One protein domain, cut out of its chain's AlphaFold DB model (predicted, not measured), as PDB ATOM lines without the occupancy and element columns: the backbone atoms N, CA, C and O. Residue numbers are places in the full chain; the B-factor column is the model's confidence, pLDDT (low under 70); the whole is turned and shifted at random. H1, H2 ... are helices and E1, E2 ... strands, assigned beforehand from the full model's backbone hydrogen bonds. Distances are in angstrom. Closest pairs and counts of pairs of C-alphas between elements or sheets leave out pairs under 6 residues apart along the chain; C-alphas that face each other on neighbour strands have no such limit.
ATOM      1  N   HIS A  24      -0.440 -21.622 -43.462       83.50
ATOM      2  CA  HIS A  24      -1.036 -22.664 -44.289       83.50
ATOM      3  C   HIS A  24      -0.726 -24.045 -43.715       83.50
ATOM      4  O   HIS A  24       0.348 -24.259 -43.162       83.50
ATOM      5  N   GLN A  25      -1.653 -24.986 -43.871       83.25
ATOM      6  CA  GLN A  25      -1.409 -26.393 -43.571       83.25
ATOM      7  C   GLN A  25      -1.220 -27.179 -44.859       83.25
ATOM      8  O   GLN A  25      -1.933 -26.974 -45.845       83.25
ATOM      9  N   PHE A  26      -0.264 -28.091 -44.820       84.12
ATOM     10  CA  PHE A  26       0.079 -28.991 -45.908       84.12
ATOM     11  C   PHE A  26       0.351 -30.380 -45.342       84.12
ATOM     12  O   PHE A  26       0.405 -30.544 -44.128       84.12
ATOM     13  N   HIS A  27       0.513 -31.363 -46.219       83.19
ATOM     14  CA  HIS A  27       0.808 -32.740 -45.840       83.19
ATOM     15  C   HIS A  27       2.164 -33.150 -46.397       83.19
ATOM     16  O   HIS A  27       2.528 -32.696 -47.483       83.19
ATOM     17  N   ASP A  28       2.889 -33.967 -45.642       86.06
ATOM     18  CA  ASP A  28       4.151 -34.577 -46.051       86.06
ATOM     19  C   ASP A  28       3.980 -35.861 -46.871       86.06
ATOM     20  O   ASP A  28       2.858 -36.289 -47.159       86.06
ATOM     21  N   HIS A  29       5.095 -36.474 -47.276       84.25
ATOM     22  CA  HIS A  29       5.112 -37.735 -48.023       84.25
ATOM     23  C   HIS A  29       4.438 -38.903 -47.281       84.25
ATOM     24  O   HIS A  29       4.071 -39.895 -47.913       84.25
ATOM     25  N   THR A  30       4.255 -38.795 -45.961       87.06
ATOM     26  CA  THR A  30       3.514 -39.755 -45.120       87.06
ATOM     27  C   THR A  30       2.052 -39.358 -44.914       87.06
ATOM     28  O   THR A  30       1.317 -40.039 -44.202       87.06
ATOM     29  N   ASN A  31       1.615 -38.273 -45.557       85.00
ATOM     30  CA  ASN A  31       0.329 -37.626 -45.343       85.00
ATOM     31  C   ASN A  31       0.144 -37.104 -43.905       85.00
ATOM     32  O   ASN A  31      -0.980 -37.016 -43.407       85.00
ATOM     33  N   THR A  32       1.238 -36.740 -43.233       88.81
ATOM     34  CA  THR A  32       1.205 -36.094 -41.918       88.81
ATOM     35  C   THR A  32       1.151 -34.575 -42.099       88.81
ATOM     36  O   THR A  32       1.876 -34.023 -42.934       88.81
ATOM     37  N   PRO A  33       0.271 -33.863 -41.371       88.62
ATOM     38  CA  PRO A  33       0.131 -32.427 -41.537       88.62
ATOM     39  C   PRO A  33       1.311 -31.661 -40.928       88.62
ATOM     40  O   PRO A  33       1.749 -31.940 -39.812       88.62
ATOM     41  N   TYR A  34       1.763 -30.620 -41.622       89.88
ATOM     42  CA  TYR A  34       2.753 -29.659 -41.137       89.88
ATOM     43  C   TYR A  34       2.305 -28.224 -41.455       89.88
ATOM     44  O   TYR A  34       1.440 -27.986 -42.308       89.88
ATOM     45  N   THR A  35       2.853 -27.251 -40.724       90.50
ATOM     46  CA  THR A  35       2.410 -25.848 -40.786       90.50
ATOM     47  C   THR A  35       3.451 -24.982 -41.475       90.50
ATOM     48  O   THR A  35       4.585 -24.903 -41.027       90.50
ATOM     49  N   VAL A  36       3.064 -24.277 -42.534       86.38
ATOM     50  CA  VAL A  36       3.904 -23.279 -43.203       86.38
ATOM     51  C   VAL A  36       3.518 -21.895 -42.711       86.38
ATOM     52  O   VAL A  36       2.367 -21.478 -42.854       86.38
ATOM     53  N   VAL A  37       4.490 -21.183 -42.155       86.31
ATOM     54  CA  VAL A  37       4.344 -19.821 -41.638       86.31
ATOM     55  C   VAL A  37       5.145 -18.882 -42.527       86.31
ATOM     56  O   VAL A  37       6.367 -18.994 -42.607       86.31
ATOM     57  N   ASP A  38       4.472 -17.953 -43.200       78.44
ATOM     58  CA  ASP A  38       5.125 -16.981 -44.075       78.44
ATOM     59  C   ASP A  38       5.692 -15.783 -43.294       78.44
ATOM     60  O   ASP A  38       5.039 -15.203 -42.421       78.44
ATOM     61  N   GLY A  39       6.896 -15.355 -43.676       69.06
ATOM     62  CA  GLY A  39       7.529 -14.138 -43.177       69.06
ATOM     63  C   GLY A  39       6.843 -12.842 -43.632       69.06
ATOM     64  O   GLY A  39       6.031 -12.829 -44.566       69.06
ATOM     65  N   PRO A  40       7.154 -11.713 -42.970       59.25
ATOM     66  CA  PRO A  40       6.554 -10.421 -43.280       59.25
ATOM     67  C   PRO A  40       6.883  -9.975 -44.719       59.25
ATOM     68  O   PRO A  40       8.031 -10.060 -45.139       59.25
ATOM     69  N   PRO A  41       5.915  -9.429 -45.483       51.44
ATOM     70  CA  PRO A  41       6.090  -9.092 -46.903       51.44
ATOM     71  C   PRO A  41       7.099  -7.968 -47.181       51.44
ATOM     72  O   PRO A  41       7.445  -7.738 -48.336       51.44
ATOM     73  N   THR A  42       7.580  -7.270 -46.149       51.66
ATOM     74  CA  THR A  42       8.654  -6.272 -46.263       51.66
ATOM     75  C   THR A  42       9.993  -6.880 -46.675       51.66
ATOM     76  O   THR A  42      10.875  -6.133 -47.080       51.66
ATOM     77  N   SER A  43      10.143  -8.208 -46.617       48.03
ATOM     78  CA  SER A  43      11.346  -8.903 -47.068       48.03
ATOM     79  C   SER A  43      11.469  -9.037 -48.582       48.03
ATOM     80  O   SER A  43      12.556  -9.330 -49.045       48.03
ATOM     81  N   CYS A  44      10.414  -8.838 -49.383       44.94
ATOM     82  CA  CYS A  44      10.492  -9.031 -50.835       44.94
ATOM     83  C   CYS A  44       9.566  -8.057 -51.574       44.94
ATOM     84  O   CYS A  44       8.346  -8.231 -51.611       44.94
ATOM     85  N   HIS A  45      10.154  -7.016 -52.169       44.47
ATOM     86  CA  HIS A  45       9.423  -5.973 -52.898       44.47
ATOM     87  C   HIS A  45       8.933  -6.405 -54.287       44.47
ATOM     88  O   HIS A  45       8.151  -5.683 -54.909       44.47
ATOM     89  N   ASP A  46       9.357  -7.572 -54.769       42.97
ATOM     90  CA  ASP A  46       9.039  -8.043 -56.107       42.97
ATOM     91  C   ASP A  46       8.035  -9.204 -56.073       42.97
ATOM     92  O   ASP A  46       8.333 -10.341 -55.708       42.97
ATOM     93  N   THR A  47       6.807  -8.911 -56.496       41.47
ATOM     94  CA  THR A  47       5.719  -9.891 -56.618       41.47
ATOM     95  C   THR A  47       5.938 -10.925 -57.728       41.47
ATOM     96  O   THR A  47       5.136 -11.849 -57.850       41.47
ATOM     97  N   SER A  48       6.974 -10.761 -58.557       35.44
ATOM     98  CA  SER A  48       7.351 -11.697 -59.622       35.44
ATOM     99  C   SER A  48       8.382 -12.744 -59.180       35.44
ATOM    100  O   SER A  48       8.587 -13.737 -59.882       35.44
ATOM    101  N   VAL A  49       8.993 -12.569 -58.001       37.28
ATOM    102  CA  VAL A  49       9.995 -13.498 -57.470       37.28
ATOM    103  C   VAL A  49       9.298 -14.700 -56.847       37.28
ATOM    104  O   VAL A  49       8.479 -14.592 -55.932       37.28
ATOM    105  N   ILE A  50       9.643 -15.884 -57.347       39.75
ATOM    106  CA  ILE A  50       9.179 -17.136 -56.763       39.75
ATOM    107  C   ILE A  50       9.825 -17.264 -55.380       39.75
ATOM    108  O   ILE A  50      11.040 -17.412 -55.273       39.75
ATOM    109  N   ARG A  51       9.001 -17.227 -54.325       49.97
ATOM    110  CA  ARG A  51       9.388 -17.443 -52.919       49.97
ATOM    111  C   ARG A  51       9.749 -18.913 -52.685       49.97
ATOM    112  O   ARG A  51       8.988 -19.678 -52.097       49.97
ATOM    113  N   LYS A  52      10.868 -19.329 -53.274       50.44
ATOM    114  CA  LYS A  52      11.300 -20.722 -53.411       50.44
ATOM    115  C   LYS A  52      12.362 -21.127 -52.379       50.44
ATOM    116  O   LYS A  52      13.014 -22.139 -52.582       50.44
ATOM    117  N   LEU A  53      12.520 -20.350 -51.305       58.09
ATOM    118  CA  LEU A  53      13.452 -20.586 -50.199       58.09
ATOM    119  C   LEU A  53      12.681 -20.580 -48.874       58.09
ATOM    120  O   LEU A  53      11.706 -19.836 -48.729       58.09
ATOM    121  N   GLY A  54      13.089 -21.417 -47.927       69.19
ATOM    122  CA  GLY A  54      12.406 -21.574 -46.645       69.19
ATOM    123  C   GLY A  54      13.175 -22.480 -45.695       69.19
ATOM    124  O   GLY A  54      14.114 -23.168 -46.089       69.19
ATOM    125  N   ILE A  55      12.786 -22.427 -44.429       78.75
ATOM    126  CA  ILE A  55      13.460 -23.121 -43.334       78.75
ATOM    127  C   ILE A  55      12.611 -24.325 -42.945       78.75
ATOM    128  O   ILE A  55      11.420 -24.158 -42.695       78.75
ATOM    129  N   GLN A  56      13.196 -25.520 -42.876       84.69
ATOM    130  CA  GLN A  56      12.515 -26.669 -42.282       84.69
ATOM    131  C   GLN A  56      12.828 -26.714 -40.788       84.69
ATOM    132  O   GLN A  56      13.999 -26.761 -40.408       84.69
ATOM    133  N   LEU A  57      11.787 -26.684 -39.957       89.19
ATOM    134  CA  LEU A  57      11.895 -26.766 -38.505       89.19
ATOM    135  C   LEU A  57      11.238 -28.060 -38.023       89.19
ATOM    136  O   LEU A  57      10.013 -28.186 -38.052       89.19
ATOM    137  N   TYR A  58      12.058 -29.002 -37.574       91.50
ATOM    138  CA  TYR A  58      11.612 -30.237 -36.936       91.50
ATOM    139  C   TYR A  58      11.700 -30.115 -35.427       91.50
ATOM    140  O   TYR A  58      12.416 -29.265 -34.898       91.50
ATOM    141  N   THR A  59      11.008 -31.007 -34.734       92.69
ATOM    142  CA  THR A  59      11.079 -31.100 -33.284       92.69
ATOM    143  C   THR A  59      11.305 -32.533 -32.832       92.69
ATOM    144  O   THR A  59      10.781 -33.477 -33.431       92.69
ATOM    145  N   LEU A  60      12.100 -32.705 -31.776       92.81
ATOM    146  CA  LEU A  60      12.309 -34.011 -31.150       92.81
ATOM    147  C   LEU A  60      11.210 -34.344 -30.133       92.81
ATOM    148  O   LEU A  60      10.888 -35.514 -29.953       92.81
ATOM    149  N   SER A  61      10.566 -33.326 -29.550       91.75
ATOM    150  CA  SER A  61       9.431 -33.453 -28.623       91.75
ATOM    151  C   SER A  61       8.254 -32.555 -29.023       91.75
ATOM    152  O   SER A  61       8.418 -31.604 -29.777       91.75
ATOM    153  N   GLY A  62       7.045 -32.827 -28.531       89.88
ATOM    154  CA  GLY A  62       5.878 -31.998 -28.857       89.88
ATOM    155  C   GLY A  62       5.984 -30.574 -28.302       89.88
ATOM    156  O   GLY A  62       6.440 -30.383 -27.176       89.88
ATOM    157  N   PHE A  63       5.518 -29.586 -29.072       88.56
ATOM    158  CA  PHE A  63       5.336 -28.221 -28.577       88.56
ATOM    159  C   PHE A  63       4.131 -28.137 -27.633       88.56
ATOM    160  O   PHE A  63       3.114 -28.802 -27.839       88.56
ATOM    161  N   THR A  64       4.220 -27.273 -26.625       90.50
ATOM    162  CA  THR A  64       3.081 -26.872 -25.782       90.50
ATOM    163  C   THR A  64       2.296 -25.713 -26.399       90.50
ATOM    164  O   THR A  64       1.140 -25.488 -26.050       90.50
ATOM    165  N   VAL A  65       2.917 -25.000 -27.340       92.12
ATOM    166  CA  VAL A  65       2.329 -23.915 -28.133       92.12
ATOM    167  C   VAL A  65       2.039 -24.366 -29.567       92.12
ATOM    168  O   VAL A  65       2.397 -25.464 -29.995       92.12
ATOM    169  N   THR A  66       1.387 -23.505 -30.347       93.38
ATOM    170  CA  THR A  66       1.084 -23.822 -31.749       93.38
ATOM    171  C   THR A  66       2.326 -23.740 -32.643       93.38
ATOM    172  O   THR A  66       3.230 -22.934 -32.425       93.38
ATOM    173  N   ALA A  67       2.335 -24.524 -33.722       91.62
ATOM    174  CA  ALA A  67       3.373 -24.470 -34.754       91.62
ATOM    175  C   ALA A  67       3.501 -23.077 -35.394       91.62
ATOM    176  O   ALA A  67       4.598 -22.618 -35.703       91.62
ATOM    177  N   GLU A  68       2.366 -22.391 -35.556       91.94
ATOM    178  CA  GLU A  68       2.300 -21.007 -36.022       91.94
ATOM    179  C   GLU A  68       3.073 -20.063 -35.102       91.94
ATOM    180  O   GLU A  68       3.842 -19.225 -35.572       91.94
ATOM    181  N   GLU A  69       2.885 -20.204 -33.791       92.19
ATOM    182  CA  GLU A  69       3.536 -19.368 -32.791       92.19
ATOM    183  C   GLU A  69       5.054 -19.558 -32.792       92.19
ATOM    184  O   GLU A  69       5.784 -18.572 -32.925       92.19
ATOM    185  N   ILE A  70       5.529 -20.809 -32.747       91.50
ATOM    186  CA  ILE A  70       6.963 -21.131 -32.848       91.50
ATOM    187  C   ILE A  70       7.545 -20.587 -34.149       91.50
ATOM    188  O   ILE A  70       8.568 -19.901 -34.134       91.50
ATOM    189  N   GLY A  71       6.872 -20.841 -35.275       89.06
ATOM    190  CA  GLY A  71       7.329 -20.382 -36.579       89.06
ATOM    191  C   GLY A  71       7.455 -18.859 -36.637       89.06
ATOM    192  O   GLY A  71       8.487 -18.338 -37.054       89.06
ATOM    193  N   ARG A  72       6.456 -18.117 -36.143       87.38
ATOM    194  CA  ARG A  72       6.519 -16.646 -36.098       87.38
ATOM    195  C   ARG A  72       7.634 -16.135 -35.195       87.38
ATOM    196  O   ARG A  72       8.298 -15.168 -35.564       87.38
ATOM    197  N   LYS A  73       7.844 -16.759 -34.035       88.62
ATOM    198  CA  LYS A  73       8.906 -16.372 -33.098       88.62
ATOM    199  C   LYS A  73      10.294 -16.609 -33.689       88.62
ATOM    200  O   LYS A  73      11.128 -15.709 -33.614       88.62
ATOM    201  N   LEU A  74      10.505 -17.738 -34.371       85.81
ATOM    202  CA  LEU A  74      11.739 -18.003 -35.113       85.81
ATOM    203  C   LEU A  74      11.985 -16.933 -36.178       85.81
ATOM    204  O   LEU A  74      13.060 -16.335 -36.212       85.81
ATOM    205  N   LEU A  75      10.980 -16.642 -37.007       81.19
ATOM    206  CA  LEU A  75      11.082 -15.626 -38.060       81.19
ATOM    207  C   LEU A  75      11.333 -14.211 -37.511       81.19
ATOM    208  O   LEU A  75      11.965 -13.396 -38.182       81.19
ATOM    209  N   ALA A  76      10.847 -13.915 -36.304       79.25
ATOM    210  CA  ALA A  76      11.056 -12.643 -35.613       79.25
ATOM    211  C   ALA A  76      12.363 -12.583 -34.801       79.25
ATOM    212  O   ALA A  76      12.722 -11.512 -34.313       79.25
ATOM    213  N   SER A  77      13.073 -13.704 -34.638       78.31
ATOM    214  CA  SER A  77      14.288 -13.772 -33.824       78.31
ATOM    215  C   SER A  77      15.406 -12.887 -34.380       78.31
ATOM    216  O   SER A  77      15.493 -12.645 -35.587       78.31
ATOM    217  N   HIS A  78      16.304 -12.411 -33.511       71.25
ATOM    218  CA  HIS A  78      17.463 -11.619 -33.941       71.25
ATOM    219  C   HIS A  78      18.372 -12.406 -34.895       71.25
ATOM    220  O   HIS A  78      18.937 -11.842 -35.826       71.25
ATOM    221  N   ALA A  79      18.481 -13.720 -34.701       67.31
ATOM    222  CA  ALA A  79      19.273 -14.576 -35.569       67.31
ATOM    223  C   ALA A  79      18.751 -14.572 -37.010       67.31
ATOM    224  O   ALA A  79      19.537 -14.364 -37.923       67.31
ATOM    225  N   ILE A  80      17.434 -14.699 -37.216       70.50
ATOM    226  CA  ILE A  80      16.833 -14.669 -38.557       70.50
ATOM    227  C   ILE A  80      16.728 -13.236 -39.101       70.50
ATOM    228  O   ILE A  80      17.033 -12.978 -40.266       70.50
ATOM    229  N   SER A  81      16.328 -12.271 -38.272       61.16
ATOM    230  CA  SER A  81      16.171 -10.871 -38.693       61.16
ATOM    231  C   SER A  81      17.502 -10.139 -38.926       61.16
ATOM    232  O   SER A  81      17.538  -9.168 -39.688       61.16
ATOM    233  N   GLY A  82      18.590 -10.607 -38.315       55.72
ATOM    234  CA  GLY A  82      19.957 -10.122 -38.510       55.72
ATOM    235  C   GLY A  82      20.721 -10.839 -39.626       55.72
ATOM    236  O   GLY A  82      21.857 -10.470 -39.912       55.72
ATOM    237  N   TRP A  83      20.117 -11.833 -40.286       58.12
ATOM    238  CA  TRP A  83      20.778 -12.706 -41.263       58.12
ATOM    239  C   TRP A  83      20.933 -12.084 -42.668       58.12
ATOM    240  O   TRP A  83      20.635 -12.704 -43.690       58.12
ATOM    241  N   GLY A  84      21.387 -10.830 -42.739       53.53
ATOM    242  CA  GLY A  84      21.828 -10.165 -43.973       53.53
ATOM    243  C   GLY A  84      20.924 -10.378 -45.200       53.53
ATOM    244  O   GLY A  84      19.716 -10.157 -45.150       53.53
ATOM    245  N   ASN A  85      21.514 -10.818 -46.320       47.28
ATOM    246  CA  ASN A  85      20.799 -11.032 -47.585       47.28
ATOM    247  C   ASN A  85      19.730 -12.135 -47.528       47.28
ATOM    248  O   ASN A  85      18.816 -12.093 -48.349       47.28
ATOM    249  N   ALA A  86      19.774 -13.071 -46.571       49.88
ATOM    250  CA  ALA A  86      18.704 -14.058 -46.408       49.88
ATOM    251  C   ALA A  86      17.373 -13.343 -46.115       49.88
ATOM    252  O   ALA A  86      16.365 -13.586 -46.772       49.88
ATOM    253  N   ARG A  87      17.383 -12.320 -45.253       47.03
ATOM    254  CA  ARG A  87      16.194 -11.518 -44.920       47.03
ATOM    255  C   ARG A  87      15.541 -10.813 -46.114       47.03
ATOM    256  O   ARG A  87      14.344 -10.575 -46.057       47.03
ATOM    257  N   ASN A  88      16.284 -10.482 -47.171       44.19
ATOM    258  CA  ASN A  88      15.757  -9.778 -48.355       44.19
ATOM    259  C   ASN A  88      15.131 -10.720 -49.400       44.19
ATOM    260  O   ASN A  88      14.668 -10.275 -50.451       44.19
ATOM    261  N   TYR A  89      15.133 -12.028 -49.131       50.06
ATOM    262  CA  TYR A  89      14.522 -13.030 -50.003       50.06
ATOM    263  C   TYR A  89      13.687 -14.072 -49.221       50.06
ATOM    264  O   TYR A  89      12.998 -14.884 -49.841       50.06
ATOM    265  N   TRP A  90      13.756 -14.074 -47.880       62.06
ATOM    266  CA  TRP A  90      13.252 -15.115 -46.971       62.06
ATOM    267  C   TRP A  90      12.332 -14.527 -45.872       62.06
ATOM    268  O   TRP A  90      12.178 -13.307 -45.777       62.06
ATOM    269  N   PRO A  91      11.769 -15.338 -44.957       63.47
ATOM    270  CA  PRO A  91      11.591 -16.793 -45.005       63.47
ATOM    271  C   PRO A  91      10.133 -17.160 -44.754       63.47
ATOM    272  O   PRO A  91       9.467 -16.593 -43.893       63.47
ATOM    273  N   ARG A  92       9.650 -18.178 -45.447       77.19
ATOM    274  CA  ARG A  92       8.653 -19.035 -44.815       77.19
ATOM    275  C   ARG A  92       9.386 -20.060 -43.947       77.19
ATOM    276  O   ARG A  92      10.517 -20.433 -44.277       77.19
ATOM    277  N   VAL A  93       8.763 -20.514 -42.874       82.38
ATOM    278  CA  VAL A  93       9.214 -21.676 -42.108       82.38
ATOM    279  C   VAL A  93       8.168 -22.773 -42.212       82.38
ATOM    280  O   VAL A  93       6.978 -22.530 -42.019       82.38
ATOM    281  N   ASP A  94       8.632 -23.969 -42.531       87.56
ATOM    282  CA  ASP A  94       7.851 -25.187 -42.637       87.56
ATOM    283  C   ASP A  94       8.059 -25.939 -41.302       87.56
ATOM    284  O   ASP A  94       9.121 -26.511 -41.056       87.56
ATOM    285  N   VAL A  95       7.080 -25.849 -40.397       90.94
ATOM    286  CA  VAL A  95       7.120 -26.380 -39.025       90.94
ATOM    287  C   VAL A  95       6.466 -27.760 -38.972       90.94
ATOM    288  O   VAL A  95       5.247 -27.893 -39.138       90.94
ATOM    289  N   TYR A  96       7.280 -28.777 -38.704       91.31
ATOM    290  CA  TYR A  96       6.873 -30.171 -38.540       91.31
ATOM    291  C   TYR A  96       6.595 -30.449 -37.060       91.31
ATOM    292  O   TYR A  96       7.503 -30.742 -36.287       91.31
ATOM    293  N   SER A  97       5.329 -30.318 -36.660       86.81
ATOM    294  CA  SER A  97       4.902 -30.440 -35.254       86.81
ATOM    295  C   SER A  97       4.912 -31.869 -34.722       86.81
ATOM    296  O   SER A  97       4.913 -32.063 -33.508       86.81
ATOM    297  N   THR A  98       4.859 -32.862 -35.613       91.38
ATOM    298  CA  THR A  98       4.943 -34.273 -35.238       91.38
ATOM    299  C   THR A  98       6.363 -34.568 -34.759       91.38
ATOM    300  O   THR A  98       7.301 -34.400 -35.543       91.38
ATOM    301  N   PRO A  99       6.550 -34.991 -33.497       92.31
ATOM    302  CA  PRO A  99       7.880 -35.226 -32.958       92.31
ATOM    303  C   PRO A  99       8.587 -36.375 -33.672       92.31
ATOM    304  O   PRO A  99       8.036 -37.467 -33.799       92.31
ATOM    305  N   MET A 100       9.830 -36.137 -34.088       90.69
ATOM    306  CA  MET A 100      10.663 -37.146 -34.756       90.69
ATOM    307  C   MET A 100      11.427 -38.036 -33.765       90.69
ATOM    308  O   MET A 100      12.017 -39.040 -34.164       90.69
ATOM    309  N   GLY A 101      11.459 -37.663 -32.480       89.19
ATOM    310  CA  GLY A 101      12.102 -38.402 -31.385       89.19
ATOM    311  C   GLY A 101      13.634 -38.428 -31.413       89.19
ATOM    312  O   GLY A 101      14.257 -38.606 -30.381       89.19
ATOM    313  N   ARG A 102      14.275 -38.247 -32.573       90.00
ATOM    314  CA  ARG A 102      15.735 -38.120 -32.702       90.00
ATOM    315  C   ARG A 102      16.126 -37.391 -33.982       90.00
ATOM    316  O   ARG A 102      15.387 -37.429 -34.965       90.00
ATOM    317  N   VAL A 103      17.333 -36.823 -34.007       85.88
ATOM    318  CA  VAL A 103      17.891 -36.122 -35.183       85.88
ATOM    319  C   VAL A 103      17.870 -37.002 -36.427       85.88
ATOM    320  O   VAL A 103      17.408 -36.565 -37.477       85.88
ATOM    321  N   GLY A 104      18.267 -38.274 -36.290       84.19
ATOM    322  CA  GLY A 104      18.212 -39.258 -37.374       84.19
ATOM    323  C   GLY A 104      16.825 -39.408 -38.014       84.19
ATOM    324  O   GLY A 104      16.732 -39.650 -39.212       84.19
ATOM    325  N   GLY A 105      15.745 -39.213 -37.250       86.75
ATOM    326  CA  GLY A 105      14.377 -39.218 -37.774       86.75
ATOM    327  C   GLY A 105      14.079 -37.989 -38.635       86.75
ATOM    328  O   GLY A 105      13.505 -38.124 -39.711       86.75
ATOM    329  N   CYS A 106      14.539 -36.804 -38.216       86.19
ATOM    330  CA  CYS A 106      14.432 -35.572 -39.003       86.19
ATOM    331  C   CYS A 106      15.188 -35.692 -40.336       86.19
ATOM    332  O   CYS A 106      14.662 -35.323 -41.387       86.19
ATOM    333  N   VAL A 107      16.411 -36.237 -40.282       81.00
ATOM    334  CA  VAL A 107      17.281 -36.497 -41.442       81.00
ATOM    335  C   VAL A 107      16.573 -37.397 -42.451       81.00
ATOM    336  O   VAL A 107      16.445 -37.058 -43.627       81.00
ATOM    337  N   GLU A 108      16.101 -38.548 -41.975       85.06
ATOM    338  CA  GLU A 108      15.501 -39.570 -42.823       85.06
ATOM    339  C   GLU A 108      14.176 -39.090 -43.414       85.06
ATOM    340  O   GLU A 108      13.942 -39.244 -44.612       85.06
ATOM    341  N   HIS A 109      13.351 -38.409 -42.613       86.94
ATOM    342  CA  HIS A 109      12.148 -37.756 -43.112       86.94
ATOM    343  C   HIS A 109      12.488 -36.776 -44.245       86.94
ATOM    344  O   HIS A 109      11.839 -36.780 -45.290       86.94
ATOM    345  N   HIS A 110      13.499 -35.923 -44.058       82.19
ATOM    346  CA  HIS A 110      13.913 -34.956 -45.074       82.19
ATOM    347  C   HIS A 110      14.392 -35.640 -46.367       82.19
ATOM    348  O   HIS A 110      14.056 -35.187 -47.465       82.19
ATOM    349  N   ARG A 111      15.130 -36.753 -46.255       79.19
ATOM    350  CA  ARG A 111      15.579 -37.564 -47.400       79.19
ATOM    351  C   ARG A 111      14.397 -38.166 -48.166       79.19
ATOM    352  O   ARG A 111      14.294 -37.965 -49.378       79.19
ATOM    353  N   VAL A 149      12.671 -26.810 -49.714       53.84
ATOM    354  CA  VAL A 149      13.366 -25.669 -50.271       53.84
ATOM    355  C   VAL A 149      14.794 -25.662 -49.780       53.84
ATOM    356  O   VAL A 149      15.011 -25.984 -48.611       53.84
ATOM    357  N   PRO A 150      15.752 -25.274 -50.638       50.78
ATOM    358  CA  PRO A 150      17.068 -24.930 -50.146       50.78
ATOM    359  C   PRO A 150      16.906 -23.891 -49.051       50.78
ATOM    360  O   PRO A 150      16.126 -22.942 -49.208       50.78
ATOM    361  N   THR A 151      17.677 -24.052 -47.988       49.59
ATOM    362  CA  THR A 151      17.878 -22.958 -47.053       49.59
ATOM    363  C   THR A 151      18.707 -21.924 -47.796       49.59
ATOM    364  O   THR A 151      18.195 -20.852 -48.060       49.59
ATOM    365  N   TRP A 152      19.857 -22.284 -48.371       50.06
ATOM    366  CA  TRP A 152      20.669 -21.383 -49.197       50.06
ATOM    367  C   TRP A 152      21.019 -22.021 -50.560       50.06
ATOM    368  O   TRP A 152      21.336 -23.206 -50.630       50.06
ATOM    369  N   CYS A 153      20.925 -21.277 -51.674       47.78
ATOM    370  CA  CYS A 153      21.156 -21.822 -53.022       47.78
ATOM    371  C   CYS A 153      21.740 -20.795 -54.004       47.78
ATOM    372  O   CYS A 153      21.056 -19.848 -54.400       47.78
ATOM    373  N   ALA A 154      22.948 -21.072 -54.498       46.12
ATOM    374  CA  ALA A 154      23.325 -20.758 -55.871       46.12
ATOM    375  C   ALA A 154      22.889 -21.946 -56.748       46.12
ATOM    376  O   ALA A 154      23.310 -23.079 -56.518       46.12
ATOM    377  N   ALA A 155      21.984 -21.743 -57.713       44.84
ATOM    378  CA  ALA A 155      21.588 -22.841 -58.605       44.84
ATOM    379  C   ALA A 155      22.804 -23.307 -59.422       44.84
ATOM    380  O   ALA A 155      23.614 -22.466 -59.784       44.84
ATOM    381  N   ALA A 156      22.887 -24.586 -59.811       47.44
ATOM    382  CA  ALA A 156      24.033 -25.124 -60.565       47.44
ATOM    383  C   ALA A 156      24.418 -24.289 -61.809       47.44
ATOM    384  O   ALA A 156      25.588 -24.095 -62.099       47.44
ATOM    385  N   LYS A 157      23.438 -23.701 -62.509       46.06
ATOM    386  CA  LYS A 157      23.664 -22.792 -63.657       46.06
ATOM    387  C   LYS A 157      24.279 -21.423 -63.313       46.06
ATOM    388  O   LYS A 157      24.584 -20.654 -64.217       46.06
ATOM    389  N   TYR A 158      24.321 -21.076 -62.034       46.69
ATOM    390  CA  TYR A 158      24.873 -19.841 -61.480       46.69
ATOM    391  C   TYR A 158      26.110 -20.114 -60.617       46.69
ATOM    392  O   TYR A 158      26.650 -19.170 -60.057       46.69
ATOM    393  N   TRP A 159      26.525 -21.378 -60.506       48.78
ATOM    394  CA  TRP A 159      27.759 -21.774 -59.848       48.78
ATOM    395  C   TRP A 159      28.932 -21.612 -60.819       48.78
ATOM    396  O   TRP A 159      28.823 -21.958 -61.999       48.78
ATOM    397  N   THR A 160      30.044 -21.076 -60.327       54.03
ATOM    398  CA  THR A 160      31.300 -20.941 -61.067       54.03
ATOM    399  C   THR A 160      32.468 -21.449 -60.227       54.03
ATOM    400  O   THR A 160      32.424 -21.398 -59.005       54.03
ATOM    401  N   GLU A 161      33.569 -21.858 -60.863       53.81
ATOM    402  CA  GLU A 161      34.799 -22.279 -60.161       53.81
ATOM    403  C   GLU A 161      35.403 -21.179 -59.261       53.81
ATOM    404  O   GLU A 161      36.218 -21.461 -58.387       53.81
ATOM    405  N   ARG A 162      35.007 -19.913 -59.459       49.84
ATOM    406  CA  ARG A 162      35.418 -18.779 -58.616       49.84
ATOM    407  C   ARG A 162      34.580 -18.638 -57.349       49.84
ATOM    408  O   ARG A 162      34.986 -17.910 -56.442       49.84
ATOM    409  N   ASP A 163      33.436 -19.313 -57.284       52.41
ATOM    410  CA  ASP A 163      32.627 -19.416 -56.081       52.41
ATOM    411  C   ASP A 163      33.310 -20.421 -55.146       52.41
ATOM    412  O   ASP A 163      32.954 -21.599 -55.081       52.41
ATOM    413  N   LEU A 164      34.341 -19.931 -54.443       44.91
ATOM    414  CA  LEU A 164      35.040 -20.629 -53.361       44.91
ATOM    415  C   LEU A 164      34.001 -21.331 -52.475       44.91
ATOM    416  O   LEU A 164      32.953 -20.740 -52.203       44.91
ATOM    417  N   CYS A 165      34.295 -22.562 -52.040       40.69
ATOM    418  CA  CYS A 165      33.454 -23.608 -51.412       40.69
ATOM    419  C   CYS A 165      32.341 -23.204 -50.406       40.69
ATOM    420  O   CYS A 165      31.529 -24.034 -49.999       40.69
ATOM    421  N   ARG A 166      32.257 -21.932 -50.029       43.97
ATOM    422  CA  ARG A 166      31.274 -21.288 -49.153       43.97
ATOM    423  C   ARG A 166      29.921 -21.017 -49.818       43.97
ATOM    424  O   ARG A 166      28.932 -20.842 -49.121       43.97
ATOM    425  N   SER A 167      29.862 -21.016 -51.153       45.00
ATOM    426  CA  SER A 167      28.658 -20.675 -51.931       45.00
ATOM    427  C   SER A 167      27.952 -21.890 -52.558       45.00
ATOM    428  O   SER A 167      27.399 -21.811 -53.658       45.00
ATOM    429  N   ARG A 168      27.965 -23.043 -51.878       48.50
ATOM    430  CA  ARG A 168      27.301 -24.279 -52.340       48.50
ATOM    431  C   ARG A 168      25.834 -24.324 -51.920       48.50
ATOM    432  O   ARG A 168      25.468 -23.755 -50.900       48.50
ATOM    433  N   TYR A 169      24.993 -25.018 -52.687       46.78
ATOM    434  CA  TYR A 169      23.621 -25.313 -52.269       46.78
ATOM    435  C   TYR A 169      23.657 -26.012 -50.908       46.78
ATOM    436  O   TYR A 169      24.248 -27.081 -50.792       46.78
ATOM    437  N   ARG A 170      23.016 -25.431 -49.890       51.56
ATOM    438  CA  ARG A 170      22.892 -26.064 -48.578       51.56
ATOM    439  C   ARG A 170      21.428 -26.057 -48.142       51.56
ATOM    440  O   ARG A 170      20.809 -25.003 -47.965       51.56
ATOM    441  N   SER A 171      20.870 -27.252 -47.974       55.53
ATOM    442  CA  SER A 171      19.661 -27.445 -47.177       55.53
ATOM    443  C   SER A 171      20.091 -27.530 -45.722       55.53
ATOM    444  O   SER A 171      20.878 -28.401 -45.361       55.53
ATOM    445  N   TRP A 172      19.598 -26.616 -44.900       65.75
ATOM    446  CA  TRP A 172      19.759 -26.670 -43.457       65.75
ATOM    447  C   TRP A 172      18.436 -27.098 -42.864       65.75
ATOM    448  O   TRP A 172      17.385 -26.511 -43.135       65.75
ATOM    449  N   VAL A 173      18.509 -28.114 -42.024       76.38
ATOM    450  CA  VAL A 173      17.378 -28.504 -41.206       76.38
ATOM    451  C   VAL A 173      17.618 -27.962 -39.814       76.38
ATOM    452  O   VAL A 173      18.654 -28.232 -39.209       76.38
ATOM    453  N   LEU A 174      16.660 -27.190 -39.310       85.12
ATOM    454  CA  LEU A 174      16.662 -26.785 -37.915       85.12
ATOM    455  C   LEU A 174      15.906 -27.830 -37.107       85.12
ATOM    456  O   LEU A 174      14.800 -28.233 -37.476       85.12
ATOM    457  N   VAL A 175      16.498 -28.260 -36.001       88.00
ATOM    458  CA  VAL A 175      15.901 -29.238 -35.096       88.00
ATOM    459  C   VAL A 175      15.772 -28.612 -33.715       88.00
ATOM    460  O   VAL A 175      16.749 -28.148 -33.130       88.00
ATOM    461  N   VAL A 176      14.543 -28.593 -33.204       90.50
ATOM    462  CA  VAL A 176      14.242 -28.244 -31.818       90.50
ATOM    463  C   VAL A 176      14.590 -29.441 -30.926       90.50
ATOM    464  O   VAL A 176      14.006 -30.512 -31.132       90.50
ATOM    465  N   PRO A 177      15.509 -29.288 -29.953       87.69
ATOM    466  CA  PRO A 177      15.905 -30.367 -29.052       87.69
ATOM    467  C   PRO A 177      14.759 -30.880 -28.174       87.69
ATOM    468  O   PRO A 177      13.706 -30.253 -28.043       87.69
ATOM    469  N   GLU A 178      14.982 -32.020 -27.520       90.19
ATOM    470  CA  GLU A 178      14.014 -32.569 -26.575       90.19
ATOM    471  C   GLU A 178      13.774 -31.657 -25.362       90.19
ATOM    472  O   GLU A 178      14.665 -30.979 -24.827       90.19
ATOM    473  N   GLY A 179      12.530 -31.680 -24.885       86.88
ATOM    474  CA  GLY A 179      12.102 -30.910 -23.724       86.88
ATOM    475  C   GLY A 179      12.056 -29.407 -23.992       86.88
ATOM    476  O   GLY A 179      12.254 -28.637 -23.053       86.88
ATOM    477  N   CYS A 180      11.866 -29.001 -25.249       88.94
ATOM    478  CA  CYS A 180      11.506 -27.642 -25.637       88.94
ATOM    479  C   CYS A 180      10.019 -27.615 -26.010       88.94
ATOM    480  O   CYS A 180       9.628 -28.140 -27.054       88.94
ATOM    481  N   GLY A 181       9.186 -27.033 -25.149       88.25
ATOM    482  CA  GLY A 181       7.746 -26.892 -25.369       88.25
ATOM    483  C   GLY A 181       7.374 -25.566 -26.032       88.25
ATOM    484  O   GLY A 181       6.445 -25.534 -26.841       88.25
ATOM    485  N   CYS A 182       8.101 -24.489 -25.727       91.69
ATOM    486  CA  CYS A 182       7.857 -23.147 -26.261       91.69
ATOM    487  C   CYS A 182       9.131 -22.471 -26.799       91.69
ATOM    488  O   CYS A 182      10.225 -23.034 -26.770       91.69
ATOM    489  N   TRP A 183       8.989 -21.251 -27.331       89.62
ATOM    490  CA  TRP A 183      10.114 -20.511 -27.915       89.62
ATOM    491  C   TRP A 183      11.164 -20.112 -26.870       89.62
ATOM    492  O   TRP A 183      12.350 -20.054 -27.173       89.62
ATOM    493  N   GLU A 184      10.747 -19.851 -25.638       90.31
ATOM    494  CA  GLU A 184      11.644 -19.512 -24.535       90.31
ATOM    495  C   GLU A 184      12.559 -20.693 -24.178       90.31
ATOM    496  O   GLU A 184      13.755 -20.488 -23.971       90.31
ATOM    497  N   ASP A 185      12.044 -21.928 -24.218       89.31
ATOM    498  CA  ASP A 185      12.872 -23.132 -24.058       89.31
ATOM    499  C   ASP A 185      13.897 -23.250 -25.191       89.31
ATOM    500  O   ASP A 185      15.063 -23.562 -24.953       89.31
ATOM    501  N   VAL A 186      13.466 -22.953 -26.423       86.62
ATOM    502  CA  VAL A 186      14.330 -22.936 -27.611       86.62
ATOM    503  C   VAL A 186      15.436 -21.889 -27.479       86.62
ATOM    504  O   VAL A 186      16.577 -22.172 -27.822       86.62
ATOM    505  N   LEU A 187      15.140 -20.697 -26.955       83.81
ATOM    506  CA  LEU A 187      16.159 -19.675 -26.695       83.81
ATOM    507  C   LEU A 187      17.154 -20.109 -25.612       83.81
ATOM    508  O   LEU A 187      18.332 -19.787 -25.719       83.81
ATOM    509  N   GLY A 188      16.689 -20.818 -24.580       79.69
ATOM    510  CA  GLY A 188      17.541 -21.276 -23.482       79.69
ATOM    511  C   GLY A 188      18.438 -22.463 -23.846       79.69
ATOM    512  O   GLY A 188      19.583 -22.520 -23.408       79.69
ATOM    513  N   LYS A 189      17.927 -23.415 -24.636       83.44
ATOM    514  CA  LYS A 189      18.646 -24.644 -25.030       83.44
ATOM    515  C   LYS A 189      19.351 -24.547 -26.380       83.44
ATOM    516  O   LYS A 189      20.231 -25.354 -26.665       83.44
ATOM    517  N   GLY A 190      18.945 -23.590 -27.202       80.06
ATOM    518  CA  GLY A 190      19.394 -23.458 -28.576       80.06
ATOM    519  C   GLY A 190      18.630 -24.338 -29.563       80.06
ATOM    520  O   GLY A 190      17.807 -25.188 -29.210       80.06
ATOM    521  N   LEU A 191      18.922 -24.109 -30.840       83.00
ATOM    522  CA  LEU A 191      18.479 -24.935 -31.959       83.00
ATOM    523  C   LEU A 191      19.669 -25.682 -32.540       83.00
ATOM    524  O   LEU A 191      20.785 -25.160 -32.581       83.00
ATOM    525  N   TRP A 192      19.411 -26.885 -33.035       78.88
ATOM    526  CA  TRP A 192      20.417 -27.657 -33.749       78.88
ATOM    527  C   TRP A 192      20.316 -27.367 -35.236       78.88
ATOM    528  O   TRP A 192      19.224 -27.404 -35.812       78.88
ATOM    529  N   VAL A 193      21.455 -27.067 -35.852       75.12
ATOM    530  CA  VAL A 193      21.568 -26.880 -37.298       75.12
ATOM    531  C   VAL A 193      22.191 -28.145 -37.859       75.12
ATOM    532  O   VAL A 193      23.360 -28.426 -37.613       75.12
ATOM    533  N   VAL A 194      21.401 -28.904 -38.614       69.81
ATOM    534  CA  VAL A 194      21.865 -30.140 -39.248       69.81
ATOM    535  C   VAL A 194      22.158 -29.852 -40.716       69.81
ATOM    536  O   VAL A 194      21.255 -29.475 -41.480       69.81
ATOM    537  N   LYS A 195      23.433 -29.995 -41.100       64.81
ATOM    538  CA  LYS A 195      23.899 -29.856 -42.487       64.81
ATOM    539  C   LYS A 195      23.710 -31.182 -43.233       64.81
ATOM    540  O   LYS A 195      24.002 -32.252 -42.707       64.81
ATOM    541  N   PHE A 196      23.234 -31.099 -44.475       61.69
ATOM    542  CA  PHE A 196      23.147 -32.236 -45.391       61.69
ATOM    543  C   PHE A 196      23.754 -31.880 -46.744       61.69
ATOM    544  O   PHE A 196      23.262 -30.969 -47.413       61.69
ATOM    545  N   ASP A 197      24.733 -32.665 -47.186       53.69
ATOM    546  CA  ASP A 197      25.410 -32.507 -48.485       53.69
ATOM    547  C   ASP A 197      24.642 -33.103 -49.679       53.69
ATOM    548  O   ASP A 197      25.150 -33.216 -50.790       53.69
ATOM    549  N   LEU A 198      23.369 -33.458 -49.500       50.50
ATOM    550  CA  LEU A 198      22.626 -34.257 -50.481       50.50
ATOM    551  C   LEU A 198      22.229 -33.525 -51.782       50.50
ATOM    552  O   LEU A 198      21.660 -34.161 -52.663       50.50
ATOM    553  N   ASP A 199      22.505 -32.224 -51.925       49.66
ATOM    554  CA  ASP A 199      22.175 -31.446 -53.136       49.66
ATOM    555  C   ASP A 199      23.422 -30.886 -53.857       49.66
ATOM    556  O   ASP A 199      23.331 -29.921 -54.624       49.66
ATOM    557  N   VAL A 200      24.593 -31.504 -53.656       48.62
ATOM    558  CA  VAL A 200      25.750 -31.309 -54.540       48.62
ATOM    559  C   VAL A 200      25.500 -32.118 -55.814       48.62
ATOM    560  O   VAL A 200      25.492 -33.344 -55.807       48.62
ATOM    561  N   SER A 201      25.231 -31.442 -56.934       47.47
ATOM    562  CA  SER A 201      25.239 -32.130 -58.232       47.47
ATOM    563  C   SER A 201      26.683 -32.443 -58.639       47.47
ATOM    564  O   SER A 201      27.546 -31.632 -58.310       47.47
ATOM    565  N   PRO A 202      26.954 -33.475 -59.459       49.12
ATOM    566  CA  PRO A 202      28.307 -33.746 -59.966       49.12
ATOM    567  C   PRO A 202      28.972 -32.537 -60.648       49.12
ATOM    568  O   PRO A 202      30.181 -32.374 -60.613       49.12
TER     569      PRO A 202
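What this domain is: This is residues 24 to 111 and 149 to 202 of the 253 residues of an uncharacterized protein of Aspergillus heteromorphus CBS 117.55 (UniProt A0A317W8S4). A strongly twisted sheet of six strands runs through the middle of this domain, with helix H1 packed over one face toward the E2 and E4 side and helix H4 over the opposite face toward E5. The hairpin E1 and E2 forms one edge of the sheet and E6 the other, while H5 lies near one end of the strands and the long loop of residues 149 to 170 reaches away at the other end. The printed part has 142 residues with five named helices and six named strands, in the order E1 E2 E3 H1 H2 H3 E4 H4 E5 H5 E6. The mixed sheet has the order E1 E2 E4 E3 E5 E6, and the class is mixed, helices and strands, though under half of the residues are in named elements. The whole is compact, with a radius of gyration of the C-alphas of 15.4 A and spans of 45 by 34 by 31 A.

Where its parts are: Strand E1, residues 24 to 27, begins at C-alpha 24, (-1.036, -22.664, -44.289). E2 is residues 33 to 38, 16.4 A long, and E3 is residues 54 to 59, 16.5 A. Helix H1, residues 67 to 76, begins at C-alpha 67, (3.373, -24.470, -34.754), and is 14.1 A long. The short helices H2, residues 78 to 81, and H3, residues 84 to 88, follow. E4 is residues 92 to 96, 12.9 A, and H4 is residues 103 to 111, 12.5 A. E5 is residues 171 to 176, 16.3 A, and H5 is residues 183 to 189, 9.9 A. E6, residues 191 to 196, is 16.0 A long and ends at C-alpha 196, (23.147, -32.236, -45.391).

How they stand to each other: E1 and E2 are a hairpin, antiparallel at 146 degrees, with N 26 and O 34 at 3.0 A and N 34 and O 26 at 2.9 A, both within hydrogen-bond range. E2 and E4 are antiparallel at 158 degrees, with N 37 and O 93 at 2.8 A. E4 and E3 are parallel at 23 degrees, with N 94 and O 55 at 2.8 A. They belong to a strand-helix-strand unit, two parallel neighbour strands with helices between them: E3, then H1 H2 H3, then E4. E3 and E5 are parallel at 34 degrees, with N 58 and O 174 at 2.8 A. E5 and E6 are antiparallel at 150 degrees, with N 175 and O 192 at 2.9 A. H1 and H4 are on opposite faces of the sheet, which gives three layers, helices on both faces of a sheet. H1 has a height over the sheet of 8.4 A and lies over E4 and, only just, over E2, on which 3 of its C-alphas fall; its closest C-alphas to E2 are those of Val 37 and Gly 71, 5.9 A. H4 has a height over the sheet of 8.5 A and lies over E5; its closest C-alphas to E5 are those of Val 103 and Val 175, 7.2 A. Each runs slantwise to the strands, H1 at 37 degrees to E4 and H4 at 37 degrees to E5 on the local plane. H5 only grazes the sheet. H1 and H5 only just touch, with 3 pairs of C-alphas within 8 A, the closest being Ile 70 and Trp 183 at 5.9 A. H2 and H3 are not on the sheet; H2 is close to but not clearly touching H1, with C-alphas of Leu 75 and Ser 81 7.0 A apart. In H1, H4 and H5 every O i to N i+4 pair is within hydrogen-bond range; H3 has 0 of 1, but 2 of 2 O i to N i+3 pairs, and H2 is too short for an O i to N i+4 pair.

The domain as a whole: The two C-alphas farthest apart are those of Thr 64 and Glu 161, 47.0 A. Residues 112 to 148 are not printed, and C-alphas 111 and 149 are 12.4 A apart across the cut. Of the links printed whole, E2 to E3 is long, with 15 residues. The mean pLDDT of the printed part is 71.2; 61 residues are under 70, namely 39 to 54, 79, 81 to 91, 149 to 172 and 194 to 202.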